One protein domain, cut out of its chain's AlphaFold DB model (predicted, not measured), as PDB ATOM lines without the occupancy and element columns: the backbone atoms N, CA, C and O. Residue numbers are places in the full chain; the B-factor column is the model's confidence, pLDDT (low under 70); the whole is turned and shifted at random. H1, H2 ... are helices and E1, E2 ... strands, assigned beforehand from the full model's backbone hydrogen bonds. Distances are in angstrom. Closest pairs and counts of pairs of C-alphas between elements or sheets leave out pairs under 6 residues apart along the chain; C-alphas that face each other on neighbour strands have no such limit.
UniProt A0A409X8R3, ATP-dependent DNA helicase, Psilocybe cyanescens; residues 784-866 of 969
ATOM      1  N   SER A 784      47.757  99.213 128.194       63.78
ATOM      2  CA  SER A 784      47.103  98.168 128.996       63.78
ATOM      3  C   SER A 784      48.121  97.295 129.743       63.78
ATOM      4  O   SER A 784      47.762  96.567 130.662       63.78
ATOM      5  N   GLY A 785      49.402  97.390 129.384       75.50
ATOM      6  CA  GLY A 785      50.485  96.642 129.997       75.50
ATOM      7  C   GLY A 785      51.856  96.986 129.423       75.50
ATOM      8  O   GLY A 785      51.993  97.957 128.675       75.50
ATOM      9  N   THR A 786      52.844  96.149 129.722       79.38
ATOM     10  CA  THR A 786      54.203  96.193 129.175       79.38
ATOM     11  C   THR A 786      54.511  94.877 128.459       79.38
ATOM     12  O   THR A 786      54.403  93.796 129.034       79.38
ATOM     13  N   LEU A 787      54.901  94.978 127.190       83.62
ATOM     14  CA  LEU A 787      55.424  93.898 126.362       83.62
ATOM     15  C   LEU A 787      56.951  93.861 126.486       83.62
ATOM     16  O   LEU A 787      57.631  94.831 126.156       83.62
ATOM     17  N   GLU A 788      57.501  92.738 126.920       86.25
ATOM     18  CA  GLU A 788      58.922  92.566 127.205       86.25
ATOM     19  C   GLU A 788      59.554  91.594 126.202       86.25
ATOM     20  O   GLU A 788      59.114  90.453 126.066       86.25
ATOM     21  N   LEU A 789      60.587  92.055 125.485       88.06
ATOM     22  CA  LEU A 789      61.407  91.225 124.603       88.06
ATOM     23  C   LEU A 789      62.781  90.999 125.233       88.06
ATOM     24  O   LEU A 789      63.502  91.961 125.505       88.06
ATOM     25  N   SER A 790      63.173  89.743 125.424       89.56
ATOM     26  CA  SER A 790      64.460  89.374 126.028       89.56
ATOM     27  C   SER A 790      65.175  88.293 125.219       89.56
ATOM     28  O   SER A 790      64.541  87.452 124.597       89.56
ATOM     29  N   CYS A 791      66.505  88.317 125.174       88.19
ATOM     30  CA  CYS A 791      67.295  87.275 124.519       88.19
ATOM     31  C   CYS A 791      67.787  86.260 125.554       88.19
ATOM     32  O   CYS A 791      68.385  86.645 126.549       88.19
ATOM     33  N   ASN A 792      67.621  84.961 125.295       84.31
ATOM     34  CA  ASN A 792      68.121  83.922 126.209       84.31
ATOM     35  C   ASN A 792      69.643  83.700 126.081       84.31
ATOM     36  O   ASN A 792      70.254  83.093 126.953       84.31
ATOM     37  N   THR A 793      70.258  84.185 124.997       84.31
ATOM     38  CA  THR A 793      71.692  83.996 124.690       84.31
ATOM     39  C   THR A 793      72.573  85.197 125.062       84.31
ATOM     40  O   THR A 793      73.789  85.065 125.141       84.31
ATOM     41  N   CYS A 794      72.004  86.389 125.269       87.44
ATOM     42  CA  CYS A 794      72.769  87.595 125.610       87.44
ATOM     43  C   CYS A 794      71.932  88.550 126.468       87.44
ATOM     44  O   CYS A 794      70.727  88.371 126.593       87.44
ATOM     45  N   ASN A 795      72.535  89.628 126.973       85.38
ATOM     46  CA  ASN A 795      71.856  90.608 127.834       85.38
ATOM     47  C   ASN A 795      70.919  91.578 127.081       85.38
ATOM     48  O   ASN A 795      70.666  92.686 127.554       85.38
ATOM     49  N   TYR A 796      70.416  91.212 125.896       88.00
ATOM     50  CA  TYR A 796      69.440  92.039 125.191       88.00
ATOM     51  C   TYR A 796      68.090  91.965 125.903       88.00
ATOM     52  O   TYR A 796      67.482  90.898 126.003       88.00
ATOM     53  N   HIS A 797      67.613  93.121 126.353       88.12
ATOM     54  CA  HIS A 797      66.337  93.284 127.034       88.12
ATOM     55  C   HIS A 797      65.691  94.593 126.587       88.12
ATOM     56  O   HIS A 797      66.352  95.633 126.536       88.12
ATOM     57  N   ARG A 798      64.416  94.537 126.199       86.56
ATOM     58  CA  ARG A 798      63.672  95.700 125.721       86.56
ATOM     59  C   ARG A 798      62.214  95.640 126.185       86.56
ATOM     60  O   ARG A 798      61.402  94.984 125.528       86.56
ATOM     61  N   PRO A 799      61.856  96.354 127.264       84.31
ATOM     62  CA  PRO A 799      60.468  96.568 127.625       84.31
ATOM     63  C   PRO A 799      59.870  97.646 126.713       84.31
ATOM     64  O   PRO A 799      60.486  98.681 126.442       84.31
ATOM     65  N   THR A 800      58.667  97.397 126.216       80.31
ATOM     66  CA  THR A 800      57.893  98.314 125.379       80.31
ATOM     67  C   THR A 800      56.465  98.406 125.902       80.31
ATOM     68  O   THR A 800      55.896  97.381 126.265       80.31
ATOM     69  N   PRO A 801      55.855  99.597 125.951       74.75
ATOM     70  CA  PRO A 801      54.461  99.721 126.360       74.75
ATOM     71  C   PRO A 801      53.529  98.917 125.425       74.75
ATOM     72  O   PRO A 801      53.650  99.040 124.207       74.75
ATOM     73  N   LEU A 802      52.601  98.113 125.966       74.25
ATOM     74  CA  LEU A 802      51.601  97.370 125.183       74.25
ATOM     75  C   LEU A 802      50.526  98.328 124.667       74.25
ATOM     76  O   LEU A 802      49.649  98.776 125.410       74.25
ATOM     77  N   LEU A 803      50.581  98.610 123.373       64.69
ATOM     78  CA  LEU A 803      49.683  99.557 122.720       64.69
ATOM     79  C   LEU A 803      48.328  98.923 122.381       64.69
ATOM     80  O   LEU A 803      47.288  99.551 122.565       64.69
ATOM     81  N   HIS A 804      48.333  97.675 121.915       70.81
ATOM     82  CA  HIS A 804      47.145  96.846 121.712       70.81
ATOM     83  C   HIS A 804      47.532  95.362 121.685       70.81
ATOM     84  O   HIS A 804      48.650  95.008 121.309       70.81
ATOM     85  N   PHE A 805      46.592  94.475 122.018       72.94
ATOM     86  CA  PHE A 805      46.839  93.026 122.034       72.94
ATOM     87  C   PHE A 805      47.227  92.457 120.661       72.94
ATOM     88  O   PHE A 805      47.985  91.496 120.597       72.94
ATOM     89  N   GLY A 806      46.787  93.080 119.560       71.38
ATOM     90  CA  GLY A 806      47.186  92.664 118.207       71.38
ATOM     91  C   GLY A 806      48.706  92.679 117.967       71.38
ATOM     92  O   GLY A 806      49.223  91.793 117.293       71.38
ATOM     93  N   GLU A 807      49.447  93.624 118.564       71.62
ATOM     94  CA  GLU A 807      50.909  93.680 118.431       71.62
ATOM     95  C   GLU A 807      51.558  92.452 119.078       71.62
ATOM     96  O   GLU A 807      52.386  91.793 118.454       71.62
ATOM     97  N   PHE A 808      51.119  92.094 120.287       75.50
ATOM     98  CA  PHE A 808      51.568  90.889 120.982       75.50
ATOM     99  C   PHE A 808      51.268  89.621 120.174       75.50
ATOM    100  O   PHE A 808      52.178  88.839 119.907       75.50
ATOM    101  N   MET A 809      50.029  89.477 119.695       73.62
ATOM    102  CA  MET A 809      49.599  88.322 118.898       73.62
ATOM    103  C   MET A 809      50.416  88.163 117.607       73.62
ATOM    104  O   MET A 809      50.789  87.054 117.240       73.62
ATOM    105  N   SER A 810      50.768  89.268 116.941       72.12
ATOM    106  CA  SER A 810      51.566  89.235 115.707       72.12
ATOM    107  C   SER A 810      53.020  88.779 115.910       72.12
ATOM    108  O   SER A 810      53.661  88.315 114.961       72.12
ATOM    109  N   LEU A 811      53.559  88.912 117.128       73.88
ATOM    110  CA  LEU A 811      54.974  88.681 117.426       73.88
ATOM    111  C   LEU A 811      55.315  87.225 117.738       73.88
ATOM    112  O   LEU A 811      56.492  86.881 117.660       73.88
ATOM    113  N   ILE A 812      54.343  86.384 118.075       72.06
ATOM    114  CA  ILE A 812      54.564  85.011 118.550       72.06
ATOM    115  C   ILE A 812      54.892  84.082 117.369       72.06
ATOM    116  O   ILE A 812      54.223  84.124 116.339       72.06
ATOM    117  N   SER A 813      55.959  83.276 117.486       59.66
ATOM    118  CA  SER A 813      56.494  82.427 116.402       59.66
ATOM    119  C   SER A 813      56.135  80.941 116.513       59.66
ATOM    120  O   SER A 813      56.315  80.227 115.529       59.66
ATOM    121  N   MET A 814      55.690  80.458 117.677       55.44
ATOM    122  CA  MET A 814      55.354  79.049 117.931       55.44
ATOM    123  C   MET A 814      54.132  78.939 118.852       55.44
ATOM    124  O   MET A 814      53.881  79.848 119.637       55.44
ATOM    125  N   GLY A 815      53.396  77.827 118.767       55.12
ATOM    126  CA  GLY A 815      52.213  77.538 119.590       55.12
ATOM    127  C   GLY A 815      51.070  76.942 118.767       55.12
ATOM    128  O   GLY A 815      51.116  76.953 117.536       55.12
ATOM    129  N   GLN A 816      50.024  76.433 119.421       53.91
ATOM    130  CA  GLN A 816      48.867  75.817 118.747       53.91
ATOM    131  C   GLN A 816      48.111  76.798 117.817       53.91
ATOM    132  O   GLN A 816      47.379  76.359 116.933       53.91
ATOM    133  N   PHE A 817      48.351  78.112 117.964       55.50
ATOM    134  CA  PHE A 817      47.603  79.201 117.323       55.50
ATOM    135  C   PHE A 817      48.489  80.275 116.637       55.50
ATOM    136  O   PHE A 817      48.135  81.451 116.617       55.50
ATOM    137  N   HIS A 818      49.657  79.900 116.094       59.81
ATOM    138  CA  HIS A 818      50.536  80.805 115.319       59.81
ATOM    139  C   HIS A 818      50.080  80.971 113.849       59.81
ATOM    140  O   HIS A 818      49.220  80.229 113.390       59.81
ATOM    141  N   ASP A 819      50.658  81.924 113.097       50.62
ATOM    142  CA  ASP A 819      50.237  82.322 111.730       50.62
ATOM    143  C   ASP A 819      50.062  81.173 110.706       50.62
ATOM    144  O   ASP A 819      49.294  81.338 109.758       50.62
ATOM    145  N   ASP A 820      50.731  80.028 110.890       51.47
ATOM    146  CA  ASP A 820      50.648  78.852 110.006       51.47
ATOM    147  C   ASP A 820      49.711  77.744 110.543       51.47
ATOM    148  O   ASP A 820      49.586  76.670 109.943       51.47
ATOM    149  N   ALA A 821      49.033  77.976 111.671       55.09
ATOM    150  CA  ALA A 821      48.119  77.012 112.271       55.09
ATOM    151  C   ALA A 821      46.873  76.797 111.391       55.09
ATOM    152  O   ALA A 821      46.199  77.731 110.954       55.09
ATOM    153  N   VAL A 822      46.549  75.527 111.134       56.06
ATOM    154  CA  VAL A 822      45.433  75.122 110.257       56.06
ATOM    155  C   VAL A 822      44.068  75.256 110.955       56.06
ATOM    156  O   VAL A 822      43.050  75.416 110.275       56.06
ATOM    157  N   ALA A 823      44.049  75.196 112.292       60.38
ATOM    158  CA  ALA A 823      42.843  75.178 113.119       60.38
ATOM    159  C   ALA A 823      42.286  76.587 113.391       60.38
ATOM    160  O   ALA A 823      43.045  77.524 113.631       60.38
ATOM    161  N   GLU A 824      40.956  76.719 113.368       70.12
ATOM    162  CA  GLU A 824      40.264  77.917 113.856       70.12
ATOM    163  C   GLU A 824      40.333  77.968 115.392       70.12
ATOM    164  O   GLU A 824      40.216  76.933 116.049       70.12
ATOM    165  N   ALA A 825      40.516  79.160 115.961       72.81
ATOM    166  CA  ALA A 825      40.615  79.355 117.409       72.81
ATOM    167  C   ALA A 825      39.880  80.613 117.858       72.81
ATOM    168  O   ALA A 825      39.898  81.615 117.140       72.81
ATOM    169  N   LEU A 826      39.270  80.587 119.044       81.44
ATOM    170  CA  LEU A 826      38.724  81.800 119.646       81.44
ATOM    171  C   LEU A 826      39.859  82.762 120.031       81.44
ATOM    172  O   LEU A 826      40.978  82.346 120.354       81.44
ATOM    173  N   ILE A 827      39.584  84.068 120.001       84.06
ATOM    174  CA  ILE A 827      40.550  85.086 120.440       84.06
ATOM    175  C   ILE A 827      40.839  84.896 121.936       84.06
ATOM    176  O   ILE A 827      41.991  85.024 122.359       84.06
ATOM    177  N   SER A 828      39.816  84.553 122.724       84.75
ATOM    178  CA  SER A 828      39.930  84.212 124.148       84.75
ATOM    179  C   SER A 828      40.901  83.060 124.411       84.75
ATOM    180  O   SER A 828      41.798  83.211 125.246       84.75
ATOM    181  N   ASP A 829      40.778  81.954 123.674       79.19
ATOM    182  CA  ASP A 829      41.644  80.776 123.802       79.19
ATOM    183  C   ASP A 829      43.100  81.135 123.518       79.19
ATOM    184  O   ASP A 829      44.003  80.801 124.290       79.19
ATOM    185  N   SER A 830      43.334  81.885 122.438       78.19
ATOM    186  CA  SER A 830      44.686  82.285 122.075       78.19
ATOM    187  C   SER A 830      45.295  83.264 123.082       78.19
ATOM    188  O   SER A 830      46.480  83.145 123.389       78.19
ATOM    189  N   LEU A 831      44.521  84.210 123.626       78.06
ATOM    190  CA  LEU A 831      45.005  85.093 124.689       78.06
ATOM    191  C   LEU A 831      45.289  84.314 125.977       78.06
ATOM    192  O   LEU A 831      46.342  84.516 126.571       78.06
ATOM    193  N   CYS A 832      44.398  83.408 126.390       77.00
ATOM    194  CA  CYS A 832      44.592  82.575 127.578       77.00
ATOM    195  C   CYS A 832      45.843  81.707 127.467       77.00
ATOM    196  O   CYS A 832      46.614  81.629 128.421       77.00
ATOM    197  N   TRP A 833      46.067  81.078 126.314       72.94
ATOM    198  CA  TRP A 833      47.276  80.298 126.069       72.94
ATOM    199  C   TRP A 833      48.530  81.172 126.206       72.94
ATOM    200  O   TRP A 833      49.420  80.885 127.003       72.94
ATOM    201  N   ASN A 834      48.562  82.297 125.491       71.94
ATOM    202  CA  ASN A 834      49.747  83.149 125.405       71.94
ATOM    203  C   ASN A 834      50.054  83.925 126.699       71.94
ATOM    204  O   ASN A 834      51.203  84.295 126.928       71.94
ATOM    205  N   LEU A 835      49.048  84.196 127.534       73.12
ATOM    206  CA  LEU A 835      49.216  84.876 128.823       73.12
ATOM    207  C   LEU A 835      49.643  83.926 129.950       73.12
ATOM    208  O   LEU A 835      50.285  84.375 130.895       73.12
ATOM    209  N   ASN A 836      49.294  82.638 129.865       69.00
ATOM    210  CA  ASN A 836      49.597  81.657 130.912       69.00
ATOM    211  C   ASN A 836      50.896  80.869 130.661       69.00
ATOM    212  O   ASN A 836      51.418  80.248 131.588       69.00
ATOM    213  N   GLU A 837      51.446  80.891 129.444       65.94
ATOM    214  CA  GLU A 837      52.761  80.310 129.161       65.94
ATOM    215  C   GLU A 837      53.903  81.275 129.510       65.94
ATOM    216  O   GLU A 837      54.040  82.372 128.962       65.94
ATOM    217  N   ASN A 838      54.791  80.839 130.405       58.31
ATOM    218  CA  ASN A 838      55.969  81.611 130.787       58.31
ATOM    219  C   ASN A 838      56.997  81.647 129.643       58.31
ATOM    220  O   ASN A 838      57.820  80.744 129.523       58.31
ATOM    221  N   ARG A 839      56.998  82.760 128.890       64.50
ATOM    222  CA  ARG A 839      57.936  83.132 127.807       64.50
ATOM    223  C   ARG A 839      57.783  82.311 126.526       64.50
ATOM    224  O   ARG A 839      58.201  81.162 126.452       64.50
ATOM    225  N   GLN A 840      57.306  82.964 125.469       70.88
ATOM    226  CA  GLN A 840      57.192  82.362 124.138       70.88
ATOM    227  C   GLN A 840      58.298  82.849 123.198       70.88
ATOM    228  O   GLN A 840      58.779  83.974 123.324       70.88
ATOM    229  N   GLU A 841      58.710  82.030 122.227       75.81
ATOM    230  CA  GLU A 841      59.612  82.496 121.170       75.81
ATOM    231  C   GLU A 841      58.888  83.471 120.233       75.81
ATOM    232  O   GLU A 841      57.834  83.168 119.669       75.81
ATOM    233  N   SER A 842      59.481  84.645 120.022       82.44
ATOM    234  CA  SER A 842      58.986  85.635 119.068       82.44
ATOM    235  C   SER A 842      59.595  85.462 117.674       82.44
ATOM    236  O   SER A 842      60.671  84.889 117.497       82.44
ATOM    237  N   LYS A 843      58.948  86.051 116.663       79.75
ATOM    238  CA  LYS A 843      59.437  86.135 115.275       79.75
ATOM    239  C   LYS A 843      60.650  87.063 115.125       79.75
ATOM    240  O   LYS A 843      61.248  87.131 114.051       79.75
ATOM    241  N   LYS A 844      61.013  87.821 116.167       84.31
ATOM    242  CA  LYS A 844      62.120  88.782 116.123       84.31
ATOM    243  C   LYS A 844      63.437  88.104 116.489       84.31
ATOM    244  O   LYS A 844      63.560  87.445 117.519       84.31
ATOM    245  N   ILE A 845      64.443  88.329 115.649       87.12
ATOM    246  CA  ILE A 845      65.820  87.911 115.910       87.12
ATOM    247  C   ILE A 845      66.478  88.948 116.825       87.12
ATOM    248  O   ILE A 845      66.277  90.155 116.664       87.12
ATOM    249  N   CYS A 846      67.270  88.476 117.784       87.94
ATOM    250  CA  CYS A 846      68.062  89.320 118.655       87.94
ATOM    251  C   CYS A 846      69.077  90.126 117.827       87.94
ATOM    252  O   CYS A 846      69.956  89.530 117.195       87.94
ATOM    253  N   PRO A 847      69.017  91.470 117.847       86.38
ATOM    254  CA  PRO A 847      69.928  92.291 117.059       86.38
ATOM    255  C   PRO A 847      71.379  92.173 117.547       86.38
ATOM    256  O   PRO A 847      72.289  92.245 116.729       86.38
ATOM    257  N   SER A 848      71.600  91.943 118.847       84.94
ATOM    258  CA  SER A 848      72.945  91.788 119.415       84.94
ATOM    259  C   SER A 848      73.613  90.475 118.993       84.94
ATOM    260  O   SER A 848      74.793  90.472 118.668       84.94
ATOM    261  N   CYS A 849      72.870  89.364 118.946       85.69
ATOM    262  CA  CYS A 849      73.415  88.075 118.500       85.69
ATOM    263  C   CYS A 849      73.550  88.000 116.969       85.69
ATOM    264  O   CYS A 849      74.492  87.402 116.455       85.69
ATOM    265  N   ALA A 850      72.655  88.664 116.225       82.75
ATOM    266  CA  ALA A 850      72.739  88.722 114.766       82.75
ATOM    267  C   ALA A 850      74.045  89.377 114.275       82.75
ATOM    268  O   ALA A 850      74.574  88.985 113.236       82.75
ATOM    269  N   GLN A 851      74.595  90.334 115.030       77.44
ATOM    270  CA  GLN A 851      75.880  90.971 114.717       77.44
ATOM    271  C   GLN A 851      77.079  90.020 114.860       77.44
ATOM    272  O   GLN A 851      78.077  90.203 114.169       77.44
ATOM    273  N   SER A 852      76.980  88.988 115.701       72.38
ATOM    274  CA  SER A 852      78.027  87.983 115.924       72.38
ATOM    275  C   SER A 852      77.802  86.678 115.145       72.38
ATOM    276  O   SER A 852      78.344  85.643 115.518       72.38
ATOM    277  N   GLN A 853      76.999  86.712 114.070       70.25
ATOM    278  CA  GLN A 853      76.618  85.548 113.245       70.25
ATOM    279  C   GLN A 853      75.896  84.419 114.010       70.25
ATOM    280  O   GLN A 853      75.750  83.313 113.494       70.25
ATOM    281  N   HIS A 854      75.373  84.700 115.207       75.75
ATOM    282  CA  HIS A 854      74.576  83.757 115.988       75.75
ATOM    283  C   HIS A 854      73.093  84.148 115.940       75.75
ATOM    284  O   HIS A 854      72.672  85.152 116.513       75.75
ATOM    285  N   ILE A 855      72.250  83.348 115.288       79.00
ATOM    286  CA  ILE A 855      70.811  83.637 115.199       79.00
ATOM    287  C   ILE A 855      70.125  83.151 116.483       79.00
ATOM    288  O   ILE A 855      69.846  81.969 116.637       79.00
ATOM    289  N   ALA A 856      69.848  84.073 117.410       84.06
ATOM    290  CA  ALA A 856      69.015  83.818 118.588       84.06
ATOM    291  C   ALA A 856      67.669  84.541 118.443       84.06
ATOM    292  O   ALA A 856      67.647  85.733 118.130       84.06
ATOM    293  N   ARG A 857      66.546  83.849 118.668       85.88
ATOM    294  CA  ARG A 857      65.215  84.479 118.723       85.88
ATOM    295  C   ARG A 857      64.978  85.126 120.085       85.88
ATOM    296  O   ARG A 857      65.497  84.666 121.100       85.88
ATOM    297  N   LEU A 858      64.217  86.216 120.096       87.75
ATOM    298  CA  LEU A 858      63.820  86.887 121.331       87.75
ATOM    299  C   LEU A 858      62.635  86.158 121.967       87.75
ATOM    300  O   LEU A 858      61.678  85.831 121.270       87.75
ATOM    301  N   SER A 859      62.677  85.975 123.280       86.00
ATOM    302  CA  SER A 859      61.546  85.594 124.119       86.00
ATOM    303  C   SER A 859      60.608  86.789 124.296       86.00
ATOM    304  O   SER A 859      61.078  87.904 124.539       86.00
ATOM    305  N   VAL A 860      59.300  86.562 124.207       84.00
ATOM    306  CA  VAL A 860      58.251  87.547 124.479       84.00
ATOM    307  C   VAL A 860      57.505  87.190 125.762       84.00
ATOM    308  O   VAL A 860      57.140  86.036 125.982       84.00
ATOM    309  N   SER A 861      57.278  88.188 126.613       80.62
ATOM    310  CA  SER A 861      56.381  88.099 127.766       80.62
ATOM    311  C   SER A 861      55.523  89.351 127.864       80.62
ATOM    312  O   SER A 861      55.954  90.444 127.490       80.62
ATOM    313  N   LEU A 862      54.303  89.195 128.367       79.31
ATOM    314  CA  LEU A 862      53.351  90.285 128.515       79.31
ATOM    315  C   LEU A 862      52.978  90.454 129.986       79.31
ATOM    316  O   LEU A 862      52.652  89.481 130.652       79.31
ATOM    317  N   ARG A 863      53.009  91.691 130.483       77.00
ATOM    318  CA  ARG A 863      52.470  92.053 131.799       77.00
ATOM    319  C   ARG A 863      51.318  93.015 131.613       77.00
ATOM    320  O   ARG A 863      51.521  94.065 131.014       77.00
ATOM    321  N   ILE A 864      50.133  92.682 132.111       76.81
ATOM    322  CA  ILE A 864      48.965  93.566 132.047       76.81
ATOM    323  C   ILE A 864      48.943  94.414 133.319       76.81
ATOM    324  O   ILE A 864      48.858  93.891 134.422       76.81
ATOM    325  N   GLU A 865      49.033  95.732 133.168       69.56
ATOM    326  CA  GLU A 865      49.133  96.671 134.296       69.56
ATOM    327  C   GLU A 865      47.790  97.337 134.605       69.56
ATOM    328  O   GLU A 865      47.512  97.692 135.749       69.56
ATOM    329  N   CYS A 866      46.938  97.521 133.589       69.75
ATOM    330  CA  CYS A 866      45.636  98.141 133.776       69.75
ATOM    331  C   CYS A 866      44.581  97.609 132.804       69.75
ATOM    332  O   CYS A 866      44.848  97.235 131.663       69.75
TER     333      CYS A 866
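AT A GLANCE: This is residues 784 to 866 of the 969 residues of the protein "ATP-dependent DNA helicase" of Psilocybe cyanescens (UniProt A0A409X8R3). A strongly twisted sheet of four strands makes the body, with the short helix H1 packed on it; the longer helix H2 only grazes the sheet with its residues 834 to 836, and the short helix H3 lies near the opposite end of the sheet from H2. A long loop, residues 812 to 826, joins H1 to H2. The printed part has 83 residues, with three named helices and four named strands along the chain as E1, E2, H1, H2, E3, H3, E4; the sheet's order is E2, E1, E4, E3, antiparallel throughout, and the class is mixed, helices and strands. The whole is compact, with a radius of gyration of the C-alphas of 13.2 A and spans of 40 by 33 by 19 A.

IN THESE COORDINATES: Find C-alpha 785 at (50.485, 96.642, 129.997); from there strand E1, residues 785 to 791, runs 20.0 A. Strand E2, residues 797 to 802, comes back over 15.4 A. Next look for helix H1, residues 805 to 811, 10.3 A long, and then helix H2, residues 827 to 836, which begins at C-alpha 827, (40.550, 85.086, 120.440), and runs 14.3 A. Strand E3, residues 840 to 845, covers 13.2 A, and helix H3, residues 847 to 850, covers 5.1 A. Strand E4, residues 857 to 864, the longest at 22.9 A, ends at C-alpha 864, (48.965, 93.566, 132.047).

HOW THE PARTS SIT: Begin with the hairpin of E1 and E2, antiparallel at 157 degrees, where N 787 and O 800 are 2.8 A apart, within hydrogen-bond range. E1 and E4 are antiparallel at 159 degrees, and you will find N 859 and O 790 within range at 2.7 A. E4 and E3 are antiparallel at 125 degrees, with N 842 and O 858 within range at 2.8 A. E2 and E3 are the edge strands. H1 is on the sheet; its closest C-alphas to E3 are those of Leu 811 and Ser 842, 5.3 A apart. Between H2 and E4 the closest C-alphas are those of Leu 835 and Leu 862, at 6.8 A. H3 only grazes the sheet, with residues 847 to 850. H1 and H2 are near each other, with 7 pairs of C-alphas within 10 A, while H3 is apart from both. In H1 and H2 every O i to N i+4 pair is within hydrogen-bond range; H3 is too short for such a pair.

THE WHOLE: The two C-alphas farthest apart are those of Leu 826 and Ser 852, at 40.0 A, while those of Ser 784 and Cys 866, the first and last printed, are 5.0 A apart. The printed part has no cut. The link from H1 to H2, 15 residues, is long, and that from H3 to E4 is short; the other links are tight. The mean pLDDT of the printed part is 75.3, and 19 residues are under 70, among them residues 813 to 823 and 836 to 839.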